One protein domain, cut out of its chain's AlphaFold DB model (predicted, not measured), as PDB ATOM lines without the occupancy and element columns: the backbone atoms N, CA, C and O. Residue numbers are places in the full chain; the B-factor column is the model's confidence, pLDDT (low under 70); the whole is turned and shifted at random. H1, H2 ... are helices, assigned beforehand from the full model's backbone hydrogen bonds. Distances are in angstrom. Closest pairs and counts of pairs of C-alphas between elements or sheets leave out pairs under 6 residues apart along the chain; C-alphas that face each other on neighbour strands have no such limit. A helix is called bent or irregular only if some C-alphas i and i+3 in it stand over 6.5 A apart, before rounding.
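Overview. This is residues 96 to 221 of the 229 residues of an uncharacterized protein of Candidatus Poseidoniales archaeon (UniProt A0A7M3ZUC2). A compact cluster of crossed helices is built round H2, with the long helix H4 crossing it nearly at a right angle along the longest axis. H1 packs on one end of H4 and H3 on the other, H5 crosses H2 at a steep angle, and the short H6 packs on H2 on the side away from H4. A long loop, residues 181 to 201, leaves the H1 end of H4, reaches out to the H3 end near Gly 192 and folds back to H5. The printed part has 126 residues with six named helices, H1 to H6 in order, and no named strand; the class is all helix. It is compact, with a radius of gyration of the C-alphas of 13.8 A and spans of 45 by 33 by 22 A.

Along the chain. H1, residues 100 to 112, begins with C-alpha 100 at (-41.132, -30.003, 30.333) and is 18.2 A long. H2, residues 122 to 135, is 19.8 A long. H3 is residues 144 to 150. H4, residues 160 to 180, is the longest helix at 31.3 A and ends with C-alpha 180 at (-47.824, -34.687, 32.298). H5, residues 202 to 213, is 16.1 A long. H6, residues 216 to 220, ends with C-alpha 220 at (-31.681, -56.380, 35.562). H4 and H6 are only just irregular: C-alphas 176 and 179 are 6.8 A apart, and so are C-alphas 216 and 219.

Arrangement. H2 is the hub and touches four helices. With its residues 165 to 173 alone, H4 touches H2 about perpendicular at 77 degrees, the closest C-alphas being those of Gln 127 and Ala 169, 4.9 A apart. H5 touches H2 at a steep tilt of 53 degrees, opposite ways, closest at the C-alphas of Ala 135 and Ala 209, 4.8 A. H3 touches H2 at C-alphas 130 and 147, 6.4 A, where H2 takes part with residues 129 to 133 alone. H6 touches H2 at C-alphas 129 and 220, 6.8 A. H4 touches H3 with residues 162 to 166 alone, closest at C-alphas 148 and 162, 5.3 A, and H1 with residues 176 to 180 alone, closest at C-alphas 101 and 180, 5.2 A. H1 and H5 are close but not clearly touching, at C-alphas 106 and 211, 7.5 A. H4 and H5 are apart. Every O i to N i+4 pair is within hydrogen-bond range in H1, H2, H3 and H5, against 15 of 17 in H4 and 0 of 1 in H6, where 1 of 2 O i to N i+3 pairs is.

Size, cuts and confidence. The C-alphas farthest apart are those of Glu 96 and Ala 156, 45.5 A. The printed part has no cut. The link from H4 to H5 is long, with 21 residues, and within it residues 196 to 197 pair antiparallel with residues 142 to 143. The mean pLDDT of the printed part is 88.3, and residues 138 to 139 and 153 to 159 are under 70.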
ATOM      1  N   GLU A  96     -31.481 -31.137  29.823       75.69
ATOM      2  CA  GLU A  96     -31.664 -29.731  29.431       75.69
ATOM      3  C   GLU A  96     -32.294 -29.580  28.039       75.69
ATOM      4  O   GLU A  96     -32.839 -28.527  27.712       75.69
ATOM      5  N   HIS A  97     -32.249 -30.639  27.228       81.44
ATOM      6  CA  HIS A  97     -32.795 -30.667  25.871       81.44
ATOM      7  C   HIS A  97     -34.175 -31.333  25.778       81.44
ATOM      8  O   HIS A  97     -34.707 -31.479  24.676       81.44
ATOM      9  N   LEU A  98     -34.758 -31.750  26.904       88.31
ATOM     10  CA  LEU A  98     -36.110 -32.303  26.947       88.31
ATOM     11  C   LEU A  98     -37.141 -31.195  27.128       88.31
ATOM     12  O   LEU A  98     -36.905 -30.218  27.838       88.31
ATOM     13  N   ASP A  99     -38.319 -31.378  26.536       91.94
ATOM     14  CA  ASP A  99     -39.460 -30.557  26.923       91.94
ATOM     15  C   ASP A  99     -39.878 -30.836  28.382       91.94
ATOM     16  O   ASP A  99     -39.483 -31.825  29.011       91.94
ATOM     17  N   GLU A 100     -40.701 -29.946  28.934       92.31
ATOM     18  CA  GLU A 100     -41.132 -30.003  30.333       92.31
ATOM     19  C   GLU A 100     -41.857 -31.317  30.684       92.31
ATOM     20  O   GLU A 100     -41.697 -31.846  31.789       92.31
ATOM     21  N   ALA A 101     -42.632 -31.874  29.749       93.88
ATOM     22  CA  ALA A 101     -43.413 -33.083  29.980       93.88
ATOM     23  C   ALA A 101     -42.509 -34.321  30.064       93.88
ATOM     24  O   ALA A 101     -42.638 -35.125  30.994       93.88
ATOM     25  N   HIS A 102     -41.570 -34.460  29.126       94.38
ATOM     26  CA  HIS A 102     -40.590 -35.539  29.103       94.38
ATOM     27  C   HIS A 102     -39.611 -35.424  30.271       94.38
ATOM     28  O   HIS A 102     -39.330 -36.431  30.921       94.38
ATOM     29  N   HIS A 103     -39.158 -34.216  30.608       94.31
ATOM     30  CA  HIS A 103     -38.323 -33.987  31.785       94.31
ATOM     31  C   HIS A 103     -39.020 -34.467  33.069       94.31
ATOM     32  O   HIS A 103     -38.481 -35.292  33.809       94.31
ATOM     33  N   SER A 104     -40.267 -34.042  33.287       95.31
ATOM     34  CA  SER A 104     -41.049 -34.414  34.477       95.31
ATOM     35  C   SER A 104     -41.353 -35.919  34.551       95.31
ATOM     36  O   SER A 104     -41.389 -36.519  35.635       95.31
ATOM     37  N   LEU A 105     -41.546 -36.567  33.396       95.88
ATOM     38  CA  LEU A 105     -41.681 -38.021  33.310       95.88
ATOM     39  C   LEU A 105     -40.407 -38.728  33.782       95.88
ATOM     40  O   LEU A 105     -40.486 -39.688  34.551       95.88
ATOM     41  N   ILE A 106     -39.244 -38.253  33.342       95.50
ATOM     42  CA  ILE A 106     -37.955 -38.834  33.710       95.50
ATOM     43  C   ILE A 106     -37.675 -38.649  35.199       95.50
ATOM     44  O   ILE A 106     -37.272 -39.613  35.849       95.50
ATOM     45  N   GLU A 107     -37.975 -37.489  35.781       95.06
ATOM     46  CA  GLU A 107     -37.899 -37.295  37.236       95.06
ATOM     47  C   GLU A 107     -38.813 -38.271  37.994       95.06
ATOM     48  O   GLU A 107     -38.406 -38.891  38.979       95.06
ATOM     49  N   SER A 108     -40.035 -38.491  37.498       96.62
ATOM     50  CA  SER A 108     -40.966 -39.462  38.091       96.62
ATOM     51  C   SER A 108     -40.445 -40.896  38.008       96.62
ATOM     52  O   SER A 108     -40.661 -41.700  38.920       96.62
ATOM     53  N   PHE A 109     -39.744 -41.242  36.927       96.62
ATOM     54  CA  PHE A 109     -39.063 -42.527  36.805       96.62
ATOM     55  C   PHE A 109     -37.865 -42.626  37.745       96.62
ATOM     56  O   PHE A 109     -37.734 -43.647  38.416       96.62
ATOM     57  N   GLN A 110     -37.056 -41.577  37.884       94.75
ATOM     58  CA  GLN A 110     -35.952 -41.543  38.845       94.75
ATOM     59  C   GLN A 110     -36.444 -41.752  40.282       94.75
ATOM     60  O   GLN A 110     -35.876 -42.571  41.002       94.75
ATOM     61  N   ASP A 111     -37.539 -41.104  40.695       95.88
ATOM     62  CA  ASP A 111     -38.112 -41.345  42.024       95.88
ATOM     63  C   ASP A 111     -38.668 -42.773  42.159       95.88
ATOM     64  O   ASP A 111     -38.435 -43.461  43.163       95.88
ATOM     65  N   ARG A 112     -39.357 -43.272  41.123       96.50
ATOM     66  CA  ARG A 112     -39.905 -44.634  41.124       96.50
ATOM     67  C   ARG A 112     -38.809 -45.692  41.226       96.50
ATOM     68  O   ARG A 112     -38.988 -46.664  41.964       96.50
ATOM     69  N   PHE A 113     -37.720 -45.518  40.492       96.25
ATOM     70  CA  PHE A 113     -36.616 -46.462  40.337       96.25
ATOM     71  C   PHE A 113     -35.381 -46.035  41.136       96.25
ATOM     72  O   PHE A 113     -34.252 -46.296  40.744       96.25
ATOM     73  N   ARG A 114     -35.586 -45.410  42.298       93.12
ATOM     74  CA  ARG A 114     -34.491 -45.037  43.197       93.12
ATOM     75  C   ARG A 114     -33.957 -46.212  44.024       93.12
ATOM     76  O   ARG A 114     -34.733 -47.032  44.539       93.12
ATOM     77  N   GLY A 115     -32.650 -46.180  44.271       91.62
ATOM     78  CA  GLY A 115     -31.931 -47.066  45.189       91.62
ATOM     79  C   GLY A 115     -31.662 -48.463  44.627       91.62
ATOM     80  O   GLY A 115     -32.117 -48.799  43.543       91.62
ATOM     81  N   ASP A 116     -30.989 -49.293  45.432       90.44
ATOM     82  CA  ASP A 116     -30.453 -50.606  45.037       90.44
ATOM     83  C   ASP A 116     -31.477 -51.505  44.295       90.44
ATOM     84  O   ASP A 116     -32.432 -51.998  44.919       90.44
ATOM     85  N   PRO A 117     -31.261 -51.781  42.991       88.25
ATOM     86  CA  PRO A 117     -32.161 -52.582  42.162       88.25
ATOM     87  C   PRO A 117     -32.369 -54.018  42.664       88.25
ATOM     88  O   PRO A 117     -33.436 -54.612  42.463       88.25
ATOM     89  N   HIS A 118     -31.394 -54.589  43.376       85.56
ATOM     90  CA  HIS A 118     -31.510 -55.937  43.937       85.56
ATOM     91  C   HIS A 118     -32.494 -56.004  45.112       85.56
ATOM     92  O   HIS A 118     -33.024 -57.078  45.410       85.56
ATOM     93  N   ARG A 119     -32.786 -54.863  45.749       87.81
ATOM     94  CA  ARG A 119     -33.713 -54.747  46.887       87.81
ATOM     95  C   ARG A 119     -35.123 -54.332  46.491       87.81
ATOM     96  O   ARG A 119     -35.993 -54.259  47.358       87.81
ATOM     97  N   TRP A 120     -35.359 -54.038  45.217       92.62
ATOM     98  CA  TRP A 120     -36.692 -53.696  44.740       92.62
ATOM     99  C   TRP A 120     -37.664 -54.860  44.915       92.62
ATOM    100  O   TRP A 120     -37.305 -56.032  44.765       92.62
ATOM    101  N   ASP A 121     -38.918 -54.515  45.204       92.12
ATOM    102  CA  ASP A 121     -40.010 -55.472  45.165       92.12
ATOM    103  C   ASP A 121     -40.246 -55.959  43.727       92.12
ATOM    104  O   ASP A 121     -39.841 -55.324  42.748       92.12
ATOM    105  N   ALA A 122     -40.924 -57.101  43.596       88.44
ATOM    106  CA  ALA A 122     -41.199 -57.695  42.289       88.44
ATOM    107  C   ALA A 122     -41.917 -56.703  41.361       88.44
ATOM    108  O   ALA A 122     -41.532 -56.549  40.211       88.44
ATOM    109  N   SER A 123     -42.881 -55.933  41.882       93.62
ATOM    110  CA  SER A 123     -43.639 -54.983  41.065       93.62
ATOM    111  C   SER A 123     -42.769 -53.883  40.454       93.62
ATOM    112  O   SER A 123     -42.931 -53.563  39.276       93.62
ATOM    113  N   ARG A 124     -41.855 -53.276  41.222       96.06
ATOM    114  CA  ARG A 124     -40.941 -52.253  40.695       96.06
ATOM    115  C   ARG A 124     -39.939 -52.856  39.716       96.06
ATOM    116  O   ARG A 124     -39.704 -52.256  38.672       96.06
ATOM    117  N   ARG A 125     -39.407 -54.044  40.009       93.06
ATOM    118  CA  ARG A 125     -38.522 -54.770  39.088       93.06
ATOM    119  C   ARG A 125     -39.209 -55.043  37.751       93.06
ATOM    120  O   ARG A 125     -38.651 -54.708  36.711       93.06
ATOM    121  N   ASP A 126     -40.431 -55.565  37.782       94.06
ATOM    122  CA  ASP A 126     -41.196 -55.900  36.581       94.06
ATOM    123  C   ASP A 126     -41.476 -54.659  35.724       94.06
ATOM    124  O   ASP A 126     -41.374 -54.709  34.500       94.06
ATOM    125  N   GLN A 127     -41.791 -53.527  36.365       97.25
ATOM    126  CA  GLN A 127     -41.969 -52.244  35.682       97.25
ATOM    127  C   GLN A 127     -40.694 -51.809  34.957       97.25
ATOM    128  O   GLN A 127     -40.775 -51.420  33.795       97.25
ATOM    129  N   PHE A 128     -39.533 -51.904  35.612       96.19
ATOM    130  CA  PHE A 128     -38.259 -51.517  35.008       96.19
ATOM    131  C   PHE A 128     -37.878 -52.434  33.838       96.19
ATOM    132  O   PHE A 128     -37.543 -51.953  32.759       96.19
ATOM    133  N   VAL A 129     -38.000 -53.754  34.019       92.75
ATOM    134  CA  VAL A 129     -37.698 -54.737  32.964       92.75
ATOM    135  C   VAL A 129     -38.610 -54.537  31.757       92.75
ATOM    136  O   VAL A 129     -38.128 -54.520  30.630       92.75
ATOM    137  N   ILE A 130     -39.914 -54.329  31.958       95.00
ATOM    138  CA  ILE A 130     -40.845 -54.063  30.852       95.00
ATOM    139  C   ILE A 130     -40.488 -52.770  30.120       95.00
ATOM    140  O   ILE A 130     -40.509 -52.752  28.890       95.00
ATOM    141  N   LEU A 131     -40.150 -51.709  30.859       94.81
ATOM    142  CA  LEU A 131     -39.745 -50.430  30.283       94.81
ATOM    143  C   LEU A 131     -38.503 -50.601  29.393       94.81
ATOM    144  O   LEU A 131     -38.529 -50.195  28.234       94.81
ATOM    145  N   GLY A 132     -37.468 -51.278  29.901       91.75
ATOM    146  CA  GLY A 132     -36.242 -51.552  29.153       91.75
ATOM    147  C   GLY A 132     -36.450 -52.466  27.957       91.75
ATOM    148  O   GLY A 132     -35.996 -52.147  26.864       91.75
ATOM    149  N   MET A 133     -37.205 -53.553  28.118       90.38
ATOM    150  CA  MET A 133     -37.500 -54.461  27.011       90.38
ATOM    151  C   MET A 133     -38.266 -53.769  25.886       90.38
ATOM    152  O   MET A 133     -37.963 -54.000  24.726       90.38
ATOM    153  N   MET A 134     -39.243 -52.908  26.178       91.25
ATOM    154  CA  MET A 134     -39.899 -52.146  25.107       91.25
ATOM    155  C   MET A 134     -38.959 -51.114  24.482       91.25
ATOM    156  O   MET A 134     -39.075 -50.846  23.287       91.25
ATOM    157  N   ALA A 135     -38.019 -50.565  25.256       88.69
ATOM    158  CA  ALA A 135     -37.063 -49.576  24.766       88.69
ATOM    159  C   ALA A 135     -36.046 -50.183  23.793       88.69
ATOM    160  O   ALA A 135     -35.625 -49.503  22.864       88.69
ATOM    161  N   THR A 136     -35.725 -51.479  23.919       79.06
ATOM    162  CA  THR A 136     -34.862 -52.167  22.940       79.06
ATOM    163  C   THR A 136     -35.472 -52.203  21.543       79.06
ATOM    164  O   THR A 136     -34.748 -52.350  20.568       79.06
ATOM    165  N   ALA A 137     -36.801 -52.135  21.441       78.00
ATOM    166  CA  ALA A 137     -37.516 -52.300  20.183       78.00
ATOM    167  C   ALA A 137     -37.705 -50.995  19.397       78.00
ATOM    168  O   ALA A 137     -38.417 -51.028  18.401       78.00
ATOM    169  N   GLY A 138     -37.154 -49.858  19.845       66.56
ATOM    170  CA  GLY A 138     -37.111 -48.608  19.067       66.56
ATOM    171  C   GLY A 138     -38.466 -48.040  18.611       66.56
ATOM    172  O   GLY A 138     -38.500 -47.197  17.730       66.56
ATOM    173  N   GLY A 139     -39.588 -48.509  19.173       69.31
ATOM    174  CA  GLY A 139     -40.946 -48.141  18.739       69.31
ATOM    175  C   GLY A 139     -41.708 -49.235  17.976       69.31
ATOM    176  O   GLY A 139     -42.935 -49.234  17.997       69.31
ATOM    177  N   TYR A 140     -41.035 -50.251  17.425       76.56
ATOM    178  CA  TYR A 140     -41.675 -51.373  16.705       76.56
ATOM    179  C   TYR A 140     -42.429 -52.345  17.629       76.56
ATOM    180  O   TYR A 140     -43.304 -53.101  17.204       76.56
ATOM    181  N   GLY A 141     -42.118 -52.289  18.924       84.06
ATOM    182  CA  GLY A 141     -42.789 -53.050  19.965       84.06
ATOM    183  C   GLY A 141     -42.246 -54.455  20.191       84.06
ATOM    184  O   GLY A 141     -41.379 -54.965  19.491       84.06
ATOM    185  N   VAL A 142     -42.761 -55.083  21.242       88.38
ATOM    186  CA  VAL A 142     -42.285 -56.363  21.765       88.38
ATOM    187  C   VAL A 142     -43.458 -57.308  21.957       88.38
ATOM    188  O   VAL A 142     -44.488 -56.923  22.521       88.38
ATOM    189  N   ARG A 143     -43.290 -58.563  21.526       88.06
ATOM    190  CA  ARG A 143     -44.274 -59.630  21.748       88.06
ATOM    191  C   ARG A 143     -44.468 -59.887  23.247       88.06
ATOM    192  O   ARG A 143     -43.506 -59.934  24.016       88.06
ATOM    193  N   GLN A 144     -45.711 -60.094  23.672       89.19
ATOM    194  CA  GLN A 144     -46.083 -60.288  25.072       89.19
ATOM    195  C   GLN A 144     -45.355 -61.491  25.674       89.19
ATOM    196  O   GLN A 144     -44.868 -61.401  26.799       89.19
ATOM    197  N   GLY A 145     -45.221 -62.585  24.922       82.81
ATOM    198  CA  GLY A 145     -44.453 -63.746  25.361       82.81
ATOM    199  C   GLY A 145     -42.991 -63.415  25.685       82.81
ATOM    200  O   GLY A 145     -42.499 -63.819  26.739       82.81
ATOM    201  N   LYS A 146     -42.335 -62.573  24.870       82.81
ATOM    202  CA  LYS A 146     -40.961 -62.098  25.121       82.81
ATOM    203  C   LYS A 146     -40.866 -61.279  26.408       82.81
ATOM    204  O   LYS A 146     -39.933 -61.476  27.187       82.81
ATOM    205  N   LEU A 147     -41.838 -60.398  26.666       88.19
ATOM    206  CA  LEU A 147     -41.899 -59.637  27.922       88.19
ATOM    207  C   LEU A 147     -42.056 -60.569  29.127       88.19
ATOM    208  O   LEU A 147     -41.314 -60.451  30.092       88.19
ATOM    209  N   ILE A 148     -42.982 -61.526  29.057       87.12
ATOM    210  CA  ILE A 148     -43.241 -62.496  30.129       87.12
ATOM    211  C   ILE A 148     -41.999 -63.340  30.426       87.12
ATOM    212  O   ILE A 148     -41.644 -63.517  31.591       87.12
ATOM    213  N   HIS A 149     -41.319 -63.814  29.384       82.12
ATOM    214  CA  HIS A 149     -40.080 -64.572  29.520       82.12
ATOM    215  C   HIS A 149     -38.974 -63.749  30.190       82.12
ATOM    216  O   HIS A 149     -38.311 -64.227  31.108       82.12
ATOM    217  N   SER A 150     -38.832 -62.483  29.791       83.38
ATOM    218  CA  SER A 150     -37.829 -61.556  30.336       83.38
ATOM    219  C   SER A 150     -38.028 -61.255  31.824       83.38
ATOM    220  O   SER A 150     -37.081 -60.893  32.512       83.38
ATOM    221  N   LEU A 151     -39.243 -61.451  32.341       85.12
ATOM    222  CA  LEU A 151     -39.557 -61.328  33.766       85.12
ATOM    223  C   LEU A 151     -39.179 -62.580  34.579       85.12
ATOM    224  O   LEU A 151     -39.444 -62.639  35.778       85.12
ATOM    225  N   GLY A 152     -38.597 -63.607  33.950       76.25
ATOM    226  CA  GLY A 152     -38.238 -64.864  34.611       76.25
ATOM    227  C   GLY A 152     -39.446 -65.724  34.994       76.25
ATOM    228  O   GLY A 152     -39.309 -66.674  35.767       76.25
ATOM    229  N   MET A 153     -40.635 -65.416  34.463       69.88
ATOM    230  CA  MET A 153     -41.822 -66.252  34.619       69.88
ATOM    231  C   MET A 153     -41.706 -67.428  33.646       69.88
ATOM    232  O   MET A 153     -41.796 -67.258  32.431       69.88
ATOM    233  N   GLY A 154     -41.441 -68.623  34.180       54.84
ATOM    234  CA  GLY A 154     -41.222 -69.831  33.382       54.84
ATOM    235  C   GLY A 154     -42.386 -70.167  32.436       54.84
ATOM    236  O   GLY A 154     -43.517 -69.718  32.616       54.84
ATOM    237  N   LEU A 155     -42.110 -71.028  31.450       51.09
ATOM    238  CA  LEU A 155     -43.024 -71.411  30.358       51.09
ATOM    239  C   LEU A 155     -44.446 -71.799  30.805       51.09
ATOM    240  O   LEU A 155     -45.404 -71.541  30.081       51.09
ATOM    241  N   ALA A 156     -44.599 -72.379  31.997       49.03
ATOM    242  CA  ALA A 156     -45.881 -72.842  32.533       49.03
ATOM    243  C   ALA A 156     -46.777 -71.726  33.116       49.03
ATOM    244  O   ALA A 156     -47.992 -71.894  33.184       49.03
ATOM    245  N   GLU A 157     -46.213 -70.578  33.512       50.78
ATOM    246  CA  GLU A 157     -46.966 -69.437  34.073       50.78
ATOM    247  C   GLU A 157     -47.295 -68.357  33.021       50.78
ATOM    248  O   GLU A 157     -47.884 -67.313  33.328       50.78
ATOM    249  N   SER A 158     -46.940 -68.631  31.762       56.09
ATOM    250  CA  SER A 158     -46.901 -67.681  30.648       56.09
ATOM    251  C   SER A 158     -48.260 -67.204  30.132       56.09
ATOM    252  O   SER A 158     -48.333 -66.196  29.435       56.09
ATOM    253  N   GLY A 159     -49.350 -67.888  30.479       65.88
ATOM    254  CA  GLY A 159     -50.683 -67.530  29.997       65.88
ATOM    255  C   GLY A 159     -51.264 -66.312  30.718       65.88
ATOM    256  O   GLY A 159     -51.046 -65.158  30.356       65.88
ATOM    257  N   VAL A 160     -52.066 -66.569  31.750       75.81
ATOM    258  CA  VAL A 160     -52.880 -65.528  32.400       75.81
ATOM    259  C   VAL A 160     -52.070 -64.694  33.394       75.81
ATOM    260  O   VAL A 160     -52.218 -63.473  33.437       75.81
ATOM    261  N   ARG A 161     -51.201 -65.333  34.188       82.69
ATOM    262  CA  ARG A 161     -50.396 -64.643  35.206       82.69
ATOM    263  C   ARG A 161     -49.414 -63.675  34.553       82.69
ATOM    264  O   ARG A 161     -49.453 -62.493  34.875       82.69
ATOM    265  N   GLY A 162     -48.622 -64.151  33.590       86.06
ATOM    266  CA  GLY A 162     -47.686 -63.311  32.843       86.06
ATOM    267  C   GLY A 162     -48.365 -62.121  32.156       86.06
ATOM    268  O   GLY A 162     -47.935 -60.981  32.334       86.06
ATOM    269  N   ALA A 163     -49.477 -62.351  31.448       88.06
ATOM    270  CA  ALA A 163     -50.230 -61.279  30.794       88.06
ATOM    271  C   ALA A 163     -50.757 -60.231  31.793       88.06
ATOM    272  O   ALA A 163     -50.706 -59.026  31.528       88.06
ATOM    273  N   ASN A 164     -51.231 -60.671  32.962       90.69
ATOM    274  CA  ASN A 164     -51.686 -59.775  34.022       90.69
ATOM    275  C   ASN A 164     -50.538 -58.967  34.632       90.69
ATOM    276  O   ASN A 164     -50.727 -57.781  34.895       90.69
ATOM    277  N   THR A 165     -49.354 -59.560  34.807       92.94
ATOM    278  CA  THR A 165     -48.156 -58.843  35.263       92.94
ATOM    279  C   THR A 165     -47.751 -57.763  34.262       92.94
ATOM    280  O   THR A 165     -47.592 -56.606  34.652       92.94
ATOM    281  N   VAL A 166     -47.691 -58.095  32.964       94.06
ATOM    282  CA  VAL A 166     -47.393 -57.117  31.902       94.06
ATOM    283  C   VAL A 166     -48.401 -55.973  31.924       94.06
ATOM    284  O   VAL A 166     -48.031 -54.797  31.922       94.06
ATOM    285  N   ARG A 167     -49.693 -56.298  32.021       94.50
ATOM    286  CA  ARG A 167     -50.760 -55.300  32.114       94.50
ATOM    287  C   ARG A 167     -50.618 -54.415  33.353       94.50
ATOM    288  O   ARG A 167     -50.746 -53.199  33.235       94.50
ATOM    289  N   ALA A 168     -50.379 -55.000  34.525       96.31
ATOM    290  CA  ALA A 168     -50.268 -54.268  35.783       96.31
ATOM    291  C   ALA A 168     -49.080 -53.299  35.767       96.31
ATOM    292  O   ALA A 168     -49.238 -52.133  36.131       96.31
ATOM    293  N   ALA A 169     -47.926 -53.752  35.277       97.31
ATOM    294  CA  ALA A 169     -46.743 -52.919  35.115       97.31
ATOM    295  C   ALA A 169     -46.987 -51.766  34.133       97.31
ATOM    296  O   ALA A 169     -46.731 -50.614  34.480       97.31
ATOM    297  N   LYS A 170     -47.573 -52.035  32.956       97.25
ATOM    298  CA  LYS A 170     -47.929 -50.980  31.994       97.25
ATOM    299  C   LYS A 170     -48.891 -49.955  32.595       97.25
ATOM    300  O   LYS A 170     -48.672 -48.762  32.439       97.25
ATOM    301  N   ILE A 171     -49.919 -50.393  33.328       97.75
ATOM    302  CA  ILE A 171     -50.847 -49.481  34.017       97.75
ATOM    303  C   ILE A 171     -50.106 -48.612  35.038       97.75
ATOM    304  O   ILE A 171     -50.361 -47.411  35.107       97.75
ATOM    305  N   ALA A 172     -49.208 -49.196  35.835       97.88
ATOM    306  CA  ALA A 172     -48.432 -48.456  36.825       97.88
ATOM    307  C   ALA A 172     -47.525 -47.403  36.167       97.88
ATOM    308  O   ALA A 172     -47.528 -46.254  36.595       97.88
ATOM    309  N   LEU A 173     -46.829 -47.766  35.087       97.88
ATOM    310  CA  LEU A 173     -45.985 -46.850  34.317       97.88
ATOM    311  C   LEU A 173     -46.806 -45.729  33.662       97.88
ATOM    312  O   LEU A 173     -46.470 -44.558  33.793       97.88
ATOM    313  N   SER A 174     -47.941 -46.052  33.034       97.56
ATOM    314  CA  SER A 174     -48.829 -45.035  32.453       97.56
ATOM    315  C   SER A 174     -49.404 -44.079  33.502       97.56
ATOM    316  O   SER A 174     -49.674 -42.925  33.187       97.56
ATOM    317  N   ARG A 175     -49.582 -44.518  34.757       97.38
ATOM    318  CA  ARG A 175     -49.998 -43.627  35.853       97.38
ATOM    319  C   ARG A 175     -48.932 -42.595  36.218       97.38
ATOM    320  O   ARG A 175     -49.321 -41.532  36.682       97.38
ATOM    321  N   LEU A 176     -47.648 -42.890  36.001       96.69
ATOM    322  CA  LEU A 176     -46.557 -41.930  36.198       96.69
ATOM    323  C   LEU A 176     -46.513 -40.888  35.074       96.69
ATOM    324  O   LEU A 176     -46.211 -39.736  35.339       96.69
ATOM    325  N   ALA A 177     -46.876 -41.268  33.847       95.50
ATOM    326  CA  ALA A 177     -46.902 -40.359  32.696       95.50
ATOM    327  C   ALA A 177     -48.155 -39.467  32.632       95.50
ATOM    328  O   ALA A 177     -48.101 -38.330  32.166       95.50
ATOM    329  N   LYS A 178     -49.292 -39.965  33.134       95.19
ATOM    330  CA  LYS A 178     -50.597 -39.294  33.043       95.19
ATOM    331  C   LYS A 178     -50.627 -37.840  33.564       95.19
ATOM    332  O   LYS A 178     -51.297 -37.036  32.917       95.19
ATOM    333  N   PRO A 179     -49.977 -37.472  34.688       96.81
ATOM    334  CA  PRO A 179     -49.968 -36.092  35.180       96.81
ATOM    335  C   PRO A 179     -49.383 -35.078  34.191       96.81
ATOM    336  O   PRO A 179     -49.760 -33.914  34.239       96.81
ATOM    337  N   PHE A 180     -48.521 -35.528  33.275       94.81
ATOM    338  CA  PHE A 180     -47.824 -34.687  32.298       94.81
ATOM    339  C   PHE A 180     -48.502 -34.687  30.922       94.81
ATOM    340  O   PHE A 180     -47.936 -34.216  29.946       94.81
ATOM    341  N   GLY A 181     -49.708 -35.261  30.819       93.31
ATOM    342  CA  GLY A 181     -50.436 -35.363  29.551       93.31
ATOM    343  C   GLY A 181     -49.836 -36.363  28.556       93.31
ATOM    344  O   GLY A 181     -50.309 -36.441  27.426       93.31
ATOM    345  N   LEU A 182     -48.841 -37.155  28.968       94.56
ATOM    346  CA  LEU A 182     -48.160 -38.106  28.098       94.56
ATOM    347  C   LEU A 182     -48.890 -39.452  28.052       94.56
ATOM    348  O   LEU A 182     -49.189 -40.077  29.078       94.56
ATOM    349  N   GLN A 183     -49.119 -39.943  26.836       95.56
ATOM    350  CA  GLN A 183     -49.514 -41.323  26.602       95.56
ATOM    351  C   GLN A 183     -48.254 -42.171  26.440       95.56
ATOM    352  O   GLN A 183     -47.558 -42.070  25.444       95.56
ATOM    353  N   LEU A 184     -47.962 -43.035  27.416       94.62
ATOM    354  CA  LEU A 184     -46.711 -43.800  27.391       94.62
ATOM    355  C   LEU A 184     -46.713 -44.950  26.370       94.62
ATOM    356  O   LEU A 184     -45.688 -45.252  25.771       94.62
ATOM    357  N   PHE A 185     -47.851 -45.618  26.178       96.19
ATOM    358  CA  PHE A 185     -47.943 -46.802  25.321       96.19
ATOM    359  C   PHE A 185     -49.041 -46.653  24.280       96.19
ATOM    360  O   PHE A 185     -50.150 -46.211  24.600       96.19
ATOM    361  N   ALA A 186     -48.769 -47.135  23.071       94.44
ATOM    362  CA  ALA A 186     -49.805 -47.332  22.073       94.44
ATOM    363  C   ALA A 186     -50.743 -48.492  22.478       94.44
ATOM    364  O   ALA A 186     -50.372 -49.366  23.288       94.44
ATOM    365  N   PRO A 187     -51.963 -48.543  21.912       93.44
ATOM    366  CA  PRO A 187     -52.810 -49.725  21.987       93.44
ATOM    367  C   PRO A 187     -52.051 -50.967  21.509       93.44
ATOM    368  O   PRO A 187     -51.374 -50.949  20.487       93.44
ATOM    369  N   ALA A 188     -52.153 -52.059  22.266       92.25
ATOM    370  CA  ALA A 188     -51.510 -53.309  21.882       92.25
ATOM    371  C   ALA A 188     -52.220 -53.936  20.671       92.25
ATOM    372  O   ALA A 188     -53.451 -53.924  20.614       92.25
ATOM    373  N   VAL A 189     -51.457 -54.537  19.759       89.62
ATOM    374  CA  VAL A 189     -51.973 -55.181  18.538       89.62
ATOM    375  C   VAL A 189     -51.783 -56.694  18.637       89.62
ATOM    376  O   VAL A 189     -50.801 -57.153  19.209       89.62
ATOM    377  N   GLY A 190     -52.717 -57.489  18.116       87.88
ATOM    378  CA  GLY A 190     -52.636 -58.954  18.149       87.88
ATOM    379  C   GLY A 190     -53.176 -59.604  19.433       87.88
ATOM    380  O   GLY A 190     -53.753 -58.956  20.318       87.88
ATOM    381  N   ASN A 191     -53.016 -60.927  19.529       81.00
ATOM    382  CA  ASN A 191     -53.711 -61.767  20.506       81.00
ATOM    383  C   ASN A 191     -52.779 -62.715  21.263       81.00
ATOM    384  O   ASN A 191     -51.794 -63.209  20.726       81.00
ATOM    385  N   GLY A 192     -53.147 -63.003  22.516       81.56
ATOM    386  CA  GLY A 192     -52.444 -63.974  23.351       81.56
ATOM    387  C   GLY A 192     -50.946 -63.655  23.487       81.56
ATOM    388  O   GLY A 192     -50.612 -62.502  23.769       81.56
ATOM    389  N   PRO A 193     -50.053 -64.646  23.324       75.19
ATOM    390  CA  PRO A 193     -48.609 -64.438  23.441       75.19
ATOM    391  C   PRO A 193     -48.007 -63.589  22.306       75.19
ATOM    392  O   PRO A 193     -47.025 -62.884  22.542       75.19
ATOM    393  N   GLU A 194     -48.643 -63.575  21.129       80.25
ATOM    394  CA  GLU A 194     -48.224 -62.806  19.945       80.25
ATOM    395  C   GLU A 194     -48.617 -61.330  20.006       80.25
ATOM    396  O   GLU A 194     -48.290 -60.547  19.118       80.25
ATOM    397  N   ARG A 195     -49.338 -60.918  21.052       87.31
ATOM    398  CA  ARG A 195     -49.721 -59.522  21.234       87.31
ATOM    399  C   ARG A 195     -48.479 -58.633  21.332       87.31
ATOM    400  O   ARG A 195     -47.623 -58.869  22.173       87.31
ATOM    401  N   ILE A 196     -48.419 -57.577  20.532       90.62
ATOM    402  CA  ILE A 196     -47.303 -56.634  20.469       90.62
ATOM    403  C   ILE A 196     -47.598 -55.419  21.352       90.62
ATOM    404  O   ILE A 196     -48.693 -54.848  21.330       90.62
ATOM    405  N   HIS A 197     -46.605 -55.018  22.143       94.19
ATOM    406  CA  HIS A 197     -46.634 -53.842  23.002       94.19
ATOM    407  C   HIS A 197     -45.529 -52.863  22.612       94.19
ATOM    408  O   HIS A 197     -44.366 -53.245  22.589       94.19
ATOM    409  N   MET A 198     -45.886 -51.605  22.371       93.88
ATOM    410  CA  MET A 198     -44.959 -50.549  21.955       93.88
ATOM    411  C   MET A 198     -45.188 -49.257  22.746       93.88
ATOM    412  O   MET A 198     -46.239 -49.087  23.385       93.88
ATOM    413  N   PHE A 199     -44.198 -48.364  22.703       95.31
ATOM    414  CA  PHE A 199     -44.375 -46.970  23.106       95.31
ATOM    415  C   PHE A 199     -45.345 -46.262  22.165       95.31
ATOM    416  O   PHE A 199     -45.724 -46.797  21.127       95.31
ATOM    417  N   ASN A 200     -45.826 -45.101  22.585       94.19
ATOM    418  CA  ASN A 200     -46.759 -44.323  21.782       94.19
ATOM    419  C   ASN A 200     -46.136 -43.805  20.475       94.19
ATOM    420  O   ASN A 200     -46.823 -43.755  19.460       94.19
ATOM    421  N   ASP A 201     -44.846 -43.484  20.510       89.94
ATOM    422  CA  ASP A 201     -44.068 -42.966  19.390       89.94
ATOM    423  C   ASP A 201     -42.570 -43.288  19.578       89.94
ATOM    424  O   ASP A 201     -42.134 -43.756  20.638       89.94
ATOM    425  N   GLU A 202     -41.798 -43.094  18.507       88.44
ATOM    426  CA  GLU A 202     -40.362 -43.396  18.448       88.44
ATOM    427  C   GLU A 202     -39.521 -42.437  19.302       88.44
ATOM    428  O   GLU A 202     -38.525 -42.851  19.898       88.44
ATOM    429  N   GLU A 203     -39.933 -41.171  19.416       89.62
ATOM    430  CA  GLU A 203     -39.242 -40.169  20.233       89.62
ATOM    431  C   GLU A 203     -39.262 -40.575  21.708       89.62
ATOM    432  O   GLU A 203     -38.212 -40.675  22.351       89.62
ATOM    433  N   LEU A 204     -40.440 -40.924  22.221       90.62
ATOM    434  CA  LEU A 204     -40.605 -41.419  23.576       90.62
ATOM    435  C   LEU A 204     -39.823 -42.718  23.790       90.62
ATOM    436  O   LEU A 204     -39.160 -42.869  24.816       90.62
ATOM    437  N   ALA A 205     -39.840 -43.639  22.822       90.69
ATOM    438  CA  ALA A 205     -39.035 -44.858  22.895       90.69
ATOM    439  C   ALA A 205     -37.534 -44.546  23.039       90.69
ATOM    440  O   ALA A 205     -36.866 -45.142  23.886       90.69
ATOM    441  N   SER A 206     -37.024 -43.580  22.271       89.69
ATOM    442  CA  SER A 206     -35.628 -43.133  22.306       89.69
ATOM    443  C   SER A 206     -35.264 -42.475  23.639       89.69
ATOM    444  O   SER A 206     -34.267 -42.847  24.263       89.69
ATOM    445  N   ILE A 207     -36.100 -41.559  24.141       92.38
ATOM    446  CA  ILE A 207     -35.912 -40.906  25.447       92.38
ATOM    447  C   ILE A 207     -35.859 -41.953  26.566       92.38
ATOM    448  O   ILE A 207     -34.948 -41.941  27.400       92.38
ATOM    449  N   ILE A 208     -36.798 -42.905  26.561       93.19
ATOM    450  CA  ILE A 208     -36.842 -43.969  27.564       93.19
ATOM    451  C   ILE A 208     -35.653 -44.923  27.434       93.19
ATOM    452  O   ILE A 208     -35.104 -45.329  28.459       93.19
ATOM    453  N   ALA A 209     -35.208 -45.255  26.220       90.75
ATOM    454  CA  ALA A 209     -34.003 -46.055  26.016       90.75
ATOM    455  C   ALA A 209     -32.788 -45.384  26.664       90.75
ATOM    456  O   ALA A 209     -32.099 -46.007  27.474       90.75
ATOM    457  N   ARG A 210     -32.569 -44.092  26.393       91.25
ATOM    458  CA  ARG A 210     -31.458 -43.332  26.987       91.25
ATOM    459  C   ARG A 210     -31.499 -43.333  28.505       91.25
ATOM    460  O   ARG A 210     -30.463 -43.547  29.127       91.25
ATOM    461  N   TYR A 211     -32.680 -43.171  29.092       92.94
ATOM    462  CA  TYR A 211     -32.859 -43.271  30.537       92.94
ATOM    463  C   TYR A 211     -32.539 -44.672  31.079       92.94
ATOM    464  O   TYR A 211     -31.726 -44.813  31.988       92.94
ATOM    465  N   VAL A 212     -33.161 -45.716  30.525       93.00
ATOM    466  CA  VAL A 212     -33.073 -47.078  31.064       93.00
ATOM    467  C   VAL A 212     -31.665 -47.656  30.932       93.00
ATOM    468  O   VAL A 212     -31.151 -48.228  31.894       93.00
ATOM    469  N   PHE A 213     -31.028 -47.508  29.770       88.69
ATOM    470  CA  PHE A 213     -29.711 -48.101  29.522       88.69
ATOM    471  C   PHE A 213     -28.577 -47.380  30.255       88.69
ATOM    472  O   PHE A 213     -27.557 -48.003  30.536       88.69
ATOM    473  N   ASN A 214     -28.776 -46.116  30.640       89.19
ATOM    474  CA  ASN A 214     -27.838 -45.375  31.487       89.19
ATOM    475  C   ASN A 214     -28.182 -45.452  32.988       89.19
ATOM    476  O   ASN A 214     -27.492 -44.855  33.812       89.19
ATOM    477  N   HIS A 215     -29.224 -46.196  33.373       91.19
ATOM    478  CA  HIS A 215     -29.570 -46.425  34.776       91.19
ATOM    479  C   HIS A 215     -28.739 -47.564  35.376       91.19
ATOM    480  O   HIS A 215     -28.503 -48.583  34.726       91.19
ATOM    481  N   GLU A 216     -28.430 -47.491  36.675       87.19
ATOM    482  CA  GLU A 216     -27.761 -48.576  37.427       87.19
ATOM    483  C   GLU A 216     -28.526 -49.915  37.408       87.19
ATOM    484  O   GLU A 216     -27.968 -50.982  37.644       87.19
ATOM    485  N   ALA A 217     -29.823 -49.864  37.101       89.44
ATOM    486  CA  ALA A 217     -30.716 -51.012  37.107       89.44
ATOM    487  C   ALA A 217     -30.740 -51.737  35.760       89.44
ATOM    488  O   ALA A 217     -31.382 -52.780  35.648       89.44
ATOM    489  N   SER A 218     -30.018 -51.233  34.751       87.62
ATOM    490  CA  SER A 218     -29.846 -51.896  33.455       87.62
ATOM    491  C   SER A 218     -29.285 -53.318  33.593       87.62
ATOM    492  O   SER A 218     -29.594 -54.174  32.772       87.62
ATOM    493  N   VAL A 219     -28.578 -53.620  34.691       81.50
ATOM    494  CA  VAL A 219     -28.125 -54.975  35.064       81.50
ATOM    495  C   VAL A 219     -29.264 -55.994  35.217       81.50
ATOM    496  O   VAL A 219     -29.037 -57.198  35.138       81.50
ATOM    497  N   LEU A 220     -30.494 -55.531  35.460       82.50
ATOM    498  CA  LEU A 220     -31.681 -56.380  35.562       82.50
ATOM    499  C   LEU A 220     -32.254 -56.761  34.193       82.50
ATOM    500  O   LEU A 220     -33.124 -57.629  34.126       82.50
ATOM    501  N   LEU A 221     -31.821 -56.096  33.119       83.88
ATOM    502  CA  LEU A 221     -32.300 -56.387  31.778       83.88
ATOM    503  C   LEU A 221     -31.674 -57.695  31.270       83.88
ATOM    504  O   LEU A 221     -30.509 -57.982  31.560       83.88
TER     505      LEU A 221